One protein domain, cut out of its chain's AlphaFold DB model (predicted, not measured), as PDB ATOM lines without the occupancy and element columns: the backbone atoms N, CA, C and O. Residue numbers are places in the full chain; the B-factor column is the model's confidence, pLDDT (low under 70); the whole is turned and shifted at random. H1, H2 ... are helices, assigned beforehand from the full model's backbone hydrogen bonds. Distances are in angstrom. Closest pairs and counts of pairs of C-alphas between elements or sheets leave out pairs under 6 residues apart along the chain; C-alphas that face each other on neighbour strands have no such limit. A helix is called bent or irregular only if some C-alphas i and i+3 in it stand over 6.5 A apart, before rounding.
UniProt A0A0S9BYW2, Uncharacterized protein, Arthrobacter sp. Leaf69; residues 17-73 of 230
ATOM      1  N   LYS A  17      12.627 -16.618 -29.022       85.00
ATOM      2  CA  LYS A  17      12.991 -16.033 -30.325       85.00
ATOM      3  C   LYS A  17      14.464 -16.248 -30.737       85.00
ATOM      4  O   LYS A  17      14.677 -16.684 -31.865       85.00
ATOM      5  N   PRO A  18      15.472 -16.039 -29.866       87.31
ATOM      6  CA  PRO A  18      16.865 -16.328 -30.218       87.31
ATOM      7  C   PRO A  18      17.125 -17.791 -30.601       87.31
ATOM      8  O   PRO A  18      17.905 -18.053 -31.513       87.31
ATOM      9  N   HIS A  19      16.471 -18.742 -29.929       86.50
ATOM     10  CA  HIS A  19      16.627 -20.170 -30.209       86.50
ATOM     11  C   HIS A  19      15.858 -20.599 -31.463       86.50
ATOM     12  O   HIS A  19      16.383 -21.402 -32.224       86.50
ATOM     13  N   HIS A  20      14.694 -20.004 -31.741       88.00
ATOM     14  CA  HIS A  20      14.024 -20.169 -33.035       88.00
ATOM     15  C   HIS A  20      14.898 -19.668 -34.188       88.00
ATOM     16  O   HIS A  20      15.120 -20.387 -35.152       88.00
ATOM     17  N   ASP A  21      15.472 -18.467 -34.083       85.88
ATOM     18  CA  ASP A  21      16.339 -17.941 -35.143       85.88
ATOM     19  C   ASP A  21      17.606 -18.798 -35.334       85.88
ATOM     20  O   ASP A  21      18.129 -18.912 -36.446       85.88
ATOM     21  N   LEU A  22      18.101 -19.427 -34.266       88.00
ATOM     22  CA  LEU A  22      19.246 -20.331 -34.326       88.00
ATOM     23  C   LEU A  22      18.911 -21.655 -35.027       88.00
ATOM     24  O   LEU A  22      19.661 -22.062 -35.917       88.00
ATOM     25  N   VAL A  23      17.816 -22.302 -34.619       86.31
ATOM     26  CA  VAL A  23      17.396 -23.626 -35.099       86.31
ATOM     27  C   VAL A  23      16.771 -23.532 -36.488       86.31
ATOM     28  O   VAL A  23      17.179 -24.263 -37.379       86.31
ATOM     29  N   ASP A  24      15.860 -22.586 -36.713       83.44
ATOM     30  CA  ASP A  24      15.054 -22.537 -37.938       83.44
ATOM     31  C   ASP A  24      15.744 -21.777 -39.083       83.44
ATOM     32  O   ASP A  24      15.473 -22.044 -40.253       83.44
ATOM     33  N   LYS A  25      16.615 -20.799 -38.777       84.56
ATOM     34  CA  LYS A  25      17.163 -19.874 -39.795       84.56
ATOM     35  C   LYS A  25      18.672 -19.947 -39.974       84.56
ATOM     36  O   LYS A  25      19.145 -19.911 -41.105       84.56
ATOM     37  N   ARG A  26      19.450 -19.971 -38.887       83.56
ATOM     38  CA  ARG A  26      20.920 -19.885 -38.979       83.56
ATOM     39  C   ARG A  26      21.586 -21.229 -39.227       83.56
ATOM     40  O   ARG A  26      22.539 -21.285 -40.000       83.56
ATOM     41  N   HIS A  27      21.126 -22.285 -38.562       83.19
ATOM     42  CA  HIS A  27      21.751 -23.606 -38.645       83.19
ATOM     43  C   HIS A  27      20.729 -24.755 -38.693       83.19
ATOM     44  O   HIS A  27      20.827 -25.662 -37.866       83.19
ATOM     45  N   PRO A  28      19.790 -24.761 -39.657       78.12
ATOM     46  CA  PRO A  28      18.764 -25.805 -39.748       78.12
ATOM     47  C   PRO A  28      19.357 -27.217 -39.847       78.12
ATOM     48  O   PRO A  28      18.902 -28.127 -39.163       78.12
ATOM     49  N   ASP A  29      20.458 -27.387 -40.580       84.12
ATOM     50  CA  ASP A  29      21.087 -28.702 -40.780       84.12
ATOM     51  C   ASP A  29      21.831 -29.234 -39.541       84.12
ATOM     52  O   ASP A  29      22.262 -30.387 -39.519       84.12
ATOM     53  N   ARG A  30      22.028 -28.405 -38.504       82.56
ATOM     54  CA  ARG A  30      22.723 -28.812 -37.268       82.56
ATOM     55  C   ARG A  30      21.792 -29.406 -36.213       82.56
ATOM     56  O   ARG A  30      22.290 -29.997 -35.258       82.56
ATOM     57  N   TYR A  31      20.479 -29.252 -36.366       83.31
ATOM     58  CA  TYR A  31      19.488 -29.716 -35.397       83.31
ATOM     59  C   TYR A  31      18.570 -30.733 -36.059       83.31
ATOM     60  O   TYR A  31      17.563 -30.384 -36.667       83.31
ATOM     61  N   SER A  32      18.942 -32.009 -35.953       85.38
ATOM     62  CA  SER A  32      18.117 -33.085 -36.489       85.38
ATOM     63  C   SER A  32      16.789 -33.188 -35.732       85.38
ATOM     64  O   SER A  32      16.671 -32.769 -34.575       85.38
ATOM     65  N   VAL A  33      15.780 -33.773 -36.378       82.81
ATOM     66  CA  VAL A  33      14.456 -33.978 -35.772       82.81
ATOM     67  C   VAL A  33      14.576 -34.796 -34.485       82.81
ATOM     68  O   VAL A  33      13.949 -34.462 -33.484       82.81
ATOM     69  N   GLU A  34      15.441 -35.808 -34.474       83.81
ATOM     70  CA  GLU A  34      15.690 -36.675 -33.319       83.81
ATOM     71  C   GLU A  34      16.218 -35.870 -32.127       83.81
ATOM     72  O   GLU A  34      15.758 -36.060 -31.003       83.81
ATOM     73  N   ARG A  35      17.119 -34.910 -32.380       85.81
ATOM     74  CA  ARG A  35      17.650 -34.018 -31.343       85.81
ATOM     75  C   ARG A  35      16.572 -33.100 -30.764       85.81
ATOM     76  O   ARG A  35      16.543 -32.867 -29.560       85.81
ATOM     77  N   LEU A  36      15.687 -32.571 -31.607       85.88
ATOM     78  CA  LEU A  36      14.586 -31.716 -31.153       85.88
ATOM     79  C   LEU A  36      13.545 -32.516 -30.353       85.88
ATOM     80  O   LEU A  36      13.013 -32.014 -29.362       85.88
ATOM     81  N   VAL A  37      13.292 -33.772 -30.733       83.38
ATOM     82  CA  VAL A  37      12.426 -34.699 -29.987       83.38
ATOM     83  C   VAL A  37      13.027 -35.041 -28.621       83.38
ATOM     84  O   VAL A  37      12.297 -35.031 -27.628       83.38
ATOM     85  N   GLU A  38      14.339 -35.283 -28.555       83.94
ATOM     86  CA  GLU A  38      15.083 -35.505 -27.308       83.94
ATOM     87  C   GLU A  38      14.935 -34.305 -26.361       83.94
ATOM     88  O   GLU A  38      14.410 -34.461 -25.259       83.94
ATOM     89  N   TRP A  39      15.249 -33.088 -26.825       87.38
ATOM     90  CA  TRP A  39      15.099 -31.857 -26.035       87.38
ATOM     91  C   TRP A  39      13.682 -31.654 -25.503       87.38
ATOM     92  O   TRP A  39      13.481 -31.252 -24.355       87.38
ATOM     93  N   LYS A  40      12.683 -31.931 -26.343       83.00
ATOM     94  CA  LYS A  40      11.282 -31.840 -25.943       83.00
ATOM     95  C   LYS A  40      10.952 -32.866 -24.857       83.00
ATOM     96  O   LYS A  40      10.287 -32.530 -23.883       83.00
ATOM     97  N   SER A  41      11.401 -34.111 -25.020       79.56
ATOM     98  CA  SER A  41      11.153 -35.196 -24.064       79.56
ATOM     99  C   SER A  41      11.806 -34.940 -22.705       79.56
ATOM    100  O   SER A  41      11.157 -35.131 -21.681       79.56
ATOM    101  N   GLU A  42      13.051 -34.465 -22.678       79.94
ATOM    102  CA  GLU A  42      13.764 -34.123 -21.439       79.94
ATOM    103  C   GLU A  42      13.064 -32.994 -20.669       79.94
ATOM    104  O   GLU A  42      12.897 -33.046 -19.444       79.94
ATOM    105  N   ARG A  43      12.611 -31.969 -21.397       78.00
ATOM    106  CA  ARG A  43      11.987 -30.789 -20.800       78.00
ATOM    107  C   ARG A  43      10.556 -31.033 -20.331       78.00
ATOM    108  O   ARG A  43      10.180 -30.531 -19.282       78.00
ATOM    109  N   GLU A  44       9.756 -31.779 -21.084       76.12
ATOM    110  CA  GLU A  44       8.354 -32.034 -20.726       76.12
ATOM    111  C   GLU A  44       8.204 -33.209 -19.755       76.12
ATOM    112  O   GLU A  44       7.360 -33.157 -18.861       76.12
ATOM    113  N   GLY A  45       9.053 -34.235 -19.872       65.31
ATOM    114  CA  GLY A  45       9.027 -35.402 -18.988       65.31
ATOM    115  C   GLY A  45       9.360 -35.068 -17.532       65.31
ATOM    116  O   GLY A  45       8.821 -35.689 -16.622       65.31
ATOM    117  N   SER A  46      10.191 -34.048 -17.294       59.41
ATOM    118  CA  SER A  46      10.523 -33.566 -15.944       59.41
ATOM    119  C   SER A  46       9.434 -32.690 -15.309       59.41
ATOM    120  O   SER A  46       9.424 -32.530 -14.091       59.41
ATOM    121  N   MET A  47       8.493 -32.154 -16.099       57.44
ATOM    122  CA  MET A  47       7.411 -31.282 -15.619       57.44
ATOM    123  C   MET A  47       6.107 -32.036 -15.304       57.44
ATOM    124  O   MET A  47       5.117 -31.402 -14.947       57.44
ATOM    125  N   GLY A  48       6.080 -33.370 -15.427       53.94
ATOM    126  CA  GLY A  48       4.903 -34.191 -15.104       53.94
ATOM    127  C   GLY A  48       3.697 -33.961 -16.022       53.94
ATOM    128  O   GLY A  48       2.594 -34.404 -15.711       53.94
ATOM    129  N   ILE A  49       3.884 -33.271 -17.151       55.56
ATOM    130  CA  ILE A  49       2.836 -33.091 -18.156       55.56
ATOM    131  C   ILE A  49       2.776 -34.389 -18.960       55.56
ATOM    132  O   ILE A  49       3.478 -34.561 -19.958       55.56
ATOM    133  N   GLU A  50       1.970 -35.343 -18.496       56.53
ATOM    134  CA  GLU A  50       1.687 -36.560 -19.250       56.53
ATOM    135  C   GLU A  50       1.062 -36.180 -20.602       56.53
ATOM    136  O   GLU A  50      -0.098 -35.780 -20.698       56.53
ATOM    137  N   ARG A  51       1.860 -36.304 -21.673       52.28
ATOM    138  CA  ARG A  51       1.502 -35.972 -23.067       52.28
ATOM    139  C   ARG A  51       0.188 -36.598 -23.551       52.28
ATOM    140  O   ARG A  51      -0.382 -36.110 -24.519       52.28
ATOM    141  N   GLN A  52      -0.268 -37.671 -22.908       52.78
ATOM    142  CA  GLN A  52      -1.459 -38.426 -23.297       52.78
ATOM    143  C   GLN A  52      -2.777 -37.729 -22.924       52.78
ATOM    144  O   GLN A  52      -3.792 -38.040 -23.534       52.78
ATOM    145  N   ASN A  53      -2.766 -36.753 -22.007       52.62
ATOM    146  CA  ASN A  53      -3.992 -36.083 -21.554       52.62
ATOM    147  C   ASN A  53      -4.320 -34.770 -22.279       52.62
ATOM    148  O   ASN A  53      -5.363 -34.195 -22.010       52.62
ATOM    149  N   LEU A  54      -3.469 -34.274 -23.185       55.19
ATOM    150  CA  LEU A  54      -3.718 -33.002 -23.892       55.19
ATOM    151  C   LEU A  54      -4.076 -33.175 -25.375       55.19
ATOM    152  O   LEU A  54      -4.555 -32.235 -26.007       55.19
ATOM    153  N   SER A  55      -3.860 -34.357 -25.959       51.19
ATOM    154  CA  SER A  55      -4.326 -34.655 -27.314       51.19
ATOM    155  C   SER A  55      -5.802 -35.051 -27.274       51.19
ATOM    156  O   SER A  55      -6.116 -36.184 -26.921       51.19
ATOM    157  N   GLY A  56      -6.695 -34.129 -27.638       58.31
ATOM    158  CA  GLY A  56      -8.138 -34.393 -27.729       58.31
ATOM    159  C   GLY A  56      -9.001 -33.689 -26.683       58.31
ATOM    160  O   GLY A  56     -10.191 -33.974 -26.619       58.31
ATOM    161  N   ILE A  57      -8.434 -32.770 -25.896       62.53
ATOM    162  CA  ILE A  57      -9.239 -31.838 -25.105       62.53
ATOM    163  C   ILE A  57      -9.803 -30.787 -26.065       62.53
ATOM    164  O   ILE A  57      -9.063 -29.938 -26.568       62.53
ATOM    165  N   ASP A  58     -11.096 -30.879 -26.354       77.69
ATOM    166  CA  ASP A  58     -11.859 -29.763 -26.900       77.69
ATOM    167  C   ASP A  58     -12.228 -28.769 -25.781       77.69
ATOM    168  O   ASP A  58     -11.891 -28.953 -24.610       77.69
ATOM    169  N   GLU A  59     -12.848 -27.649 -26.153       70.44
ATOM    170  CA  GLU A  59     -13.211 -26.591 -25.204       70.44
ATOM    171  C   GLU A  59     -14.113 -27.117 -24.076       70.44
ATOM    172  O   GLU A  59     -13.904 -26.767 -22.914       70.44
ATOM    173  N   ASP A  60     -15.032 -28.030 -24.398       76.31
ATOM    174  CA  ASP A  60     -15.946 -28.648 -23.438       76.31
ATOM    175  C   ASP A  60     -15.191 -29.542 -22.443       76.31
ATOM    176  O   ASP A  60     -15.359 -29.401 -21.230       76.31
ATOM    177  N   ALA A  61     -14.272 -30.388 -22.918       73.69
ATOM    178  CA  ALA A  61     -13.433 -31.215 -22.054       73.69
ATOM    179  C   ALA A  61     -12.511 -30.378 -21.147       73.69
ATOM    180  O   ALA A  61     -12.216 -30.779 -20.016       73.69
ATOM    181  N   LEU A  62     -12.061 -29.203 -21.607       76.06
ATOM    182  CA  LEU A  62     -11.275 -28.283 -20.783       76.06
ATOM    183  C   LEU A  62     -12.139 -27.648 -19.690       76.06
ATOM    184  O   LEU A  62     -11.707 -27.573 -18.537       76.06
ATOM    185  N   ILE A  63     -13.346 -27.201 -20.041       78.00
ATOM    186  CA  ILE A  63     -14.313 -26.651 -19.088       78.00
ATOM    187  C   ILE A  63     -14.633 -27.698 -18.021       78.00
ATOM    188  O   ILE A  63     -14.526 -27.396 -16.832       78.00
ATOM    189  N   ASP A  64     -14.919 -28.937 -18.413       78.94
ATOM    190  CA  ASP A  64     -15.208 -30.033 -17.487       78.94
ATOM    191  C   ASP A  64     -14.016 -30.365 -16.584       78.94
ATOM    192  O   ASP A  64     -14.189 -30.579 -15.379       78.94
ATOM    193  N   ALA A  65     -12.790 -30.351 -17.116       75.56
ATOM    194  CA  ALA A  65     -11.582 -30.548 -16.320       75.56
ATOM    195  C   ALA A  65     -11.382 -29.421 -15.292       75.56
ATOM    196  O   ALA A  65     -11.059 -29.692 -14.133       75.56
ATOM    197  N   ILE A  66     -11.626 -28.164 -15.679       74.81
ATOM    198  CA  ILE A  66     -11.565 -27.009 -14.775       74.81
ATOM    199  C   ILE A  66     -12.662 -27.106 -13.708       74.81
ATOM    200  O   ILE A  66     -12.369 -26.944 -12.525       74.81
ATOM    201  N   LEU A  67     -13.906 -27.416 -14.083       77.94
ATOM    202  CA  LEU A  67     -15.024 -27.571 -13.146       77.94
ATOM    203  C   LEU A  67     -14.795 -28.730 -12.171       77.94
ATOM    204  O   LEU A  67     -15.078 -28.597 -10.977       77.94
ATOM    205  N   THR A  68     -14.231 -29.837 -12.651       76.38
ATOM    206  CA  THR A  68     -13.845 -30.988 -11.825       76.38
ATOM    207  C   THR A  68     -12.731 -30.610 -10.857       76.38
ATOM    208  O   THR A  68     -12.835 -30.904  -9.669       76.38
ATOM    209  N   ALA A  69     -11.695 -29.904 -11.319       72.12
ATOM    210  CA  ALA A  69     -10.605 -29.432 -10.469       72.12
ATOM    211  C   ALA A  69     -11.087 -28.425  -9.411       72.12
ATOM    212  O   ALA A  69     -10.684 -28.520  -8.253       72.12
ATOM    213  N   ILE A  70     -11.991 -27.508  -9.773       68.56
ATOM    214  CA  ILE A  70     -12.625 -26.565  -8.838       68.56
ATOM    215  C   ILE A  70     -13.469 -27.318  -7.802       68.56
ATOM    216  O   ILE A  70     -13.411 -26.995  -6.619       68.56
ATOM    217  N   SER A  71     -14.222 -28.337  -8.223       69.19
ATOM    218  CA  SER A  71     -15.086 -29.128  -7.334       69.19
ATOM    219  C   SER A  71     -14.299 -30.072  -6.418       69.19
ATOM    220  O   SER A  71     -14.729 -30.352  -5.302       69.19
ATOM    221  N   ALA A  72     -13.150 -30.565  -6.882       69.25
ATOM    222  CA  ALA A  72     -12.251 -31.424  -6.117       69.25
ATOM    223  C   ALA A  72     -11.296 -30.634  -5.208       69.25
ATOM    224  O   ALA A  72     -10.682 -31.220  -4.313       69.25
ATOM    225  N   ALA A  73     -11.156 -29.320  -5.417       65.56
ATOM    226  CA  ALA A  73     -10.345 -28.479  -4.555       65.56
ATOM    227  C   ALA A  73     -10.961 -28.445  -3.143       65.56
ATOM    228  O   ALA A  73     -12.130 -28.078  -2.986       65.56
TER     229      ALA A  73
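AT A GLANCE: This is residues 17 to 73 of the 230 residues of an uncharacterized protein of Arthrobacter sp. Leaf69 (UniProt A0A0S9BYW2). Three separate helices are strung out along an extended chain with no shared core: H1 and H2 lie toward one end with a gap between them, and H3 lies at the far end, beyond the long link of residues 46 to 58. H2 and H3 run in roughly the same direction, while H1 runs roughly the reverse way. The printed part has 57 residues, with three named helices in the order H1, H2, H3 and no named strand; the class is all helix. The whole is extended, with a radius of gyration of the C-alphas of 17.0 A, and is a rod spanning 48 by 21 by 19 A.

IN THESE COORDINATES: H1, residues 17 to 26, begins with C-alpha 17 at (12.991, -16.033, -30.325) and is 12.4 A long from first to last C-alpha. H1 is neither bent nor irregular, but only just: C-alphas 23 and 26 are 6.4 A apart. H2, residues 33 to 45, is 17.7 A long and begins with C-alpha 33 at (14.456, -33.978, -35.772). H3, residues 59 to 72, is the longest helix, 19.7 A, and ends with C-alpha 72 at (-12.251, -31.424, -6.117).

HOW THE PARTS SIT: H1 and H2 are apart, with no C-alpha of the one within 8 A of the other. By the same distance, H2 and H3 are apart, and H1 and H3 are apart. Residues 42 to 50, of which 42 to 45 belong to H2, stand free. Residues 66 to 73, of which 66 to 72 belong to H3, also stand free. In H2 and H3 every O i to N i+4 pair is within hydrogen-bond range; in H1, 5 of 6 are.

THE WHOLE: The two C-alphas farthest apart, those of Asp 29 and Ser 71, are 49.3 A apart. The printed part has no cut. The link from H1 to H2 is short, with 6 residues, and that from H2 to H3 is long, with 13. The mean pLDDT of the printed part is 74.7; residues 45 to 57 and 70 to 73 are under 70.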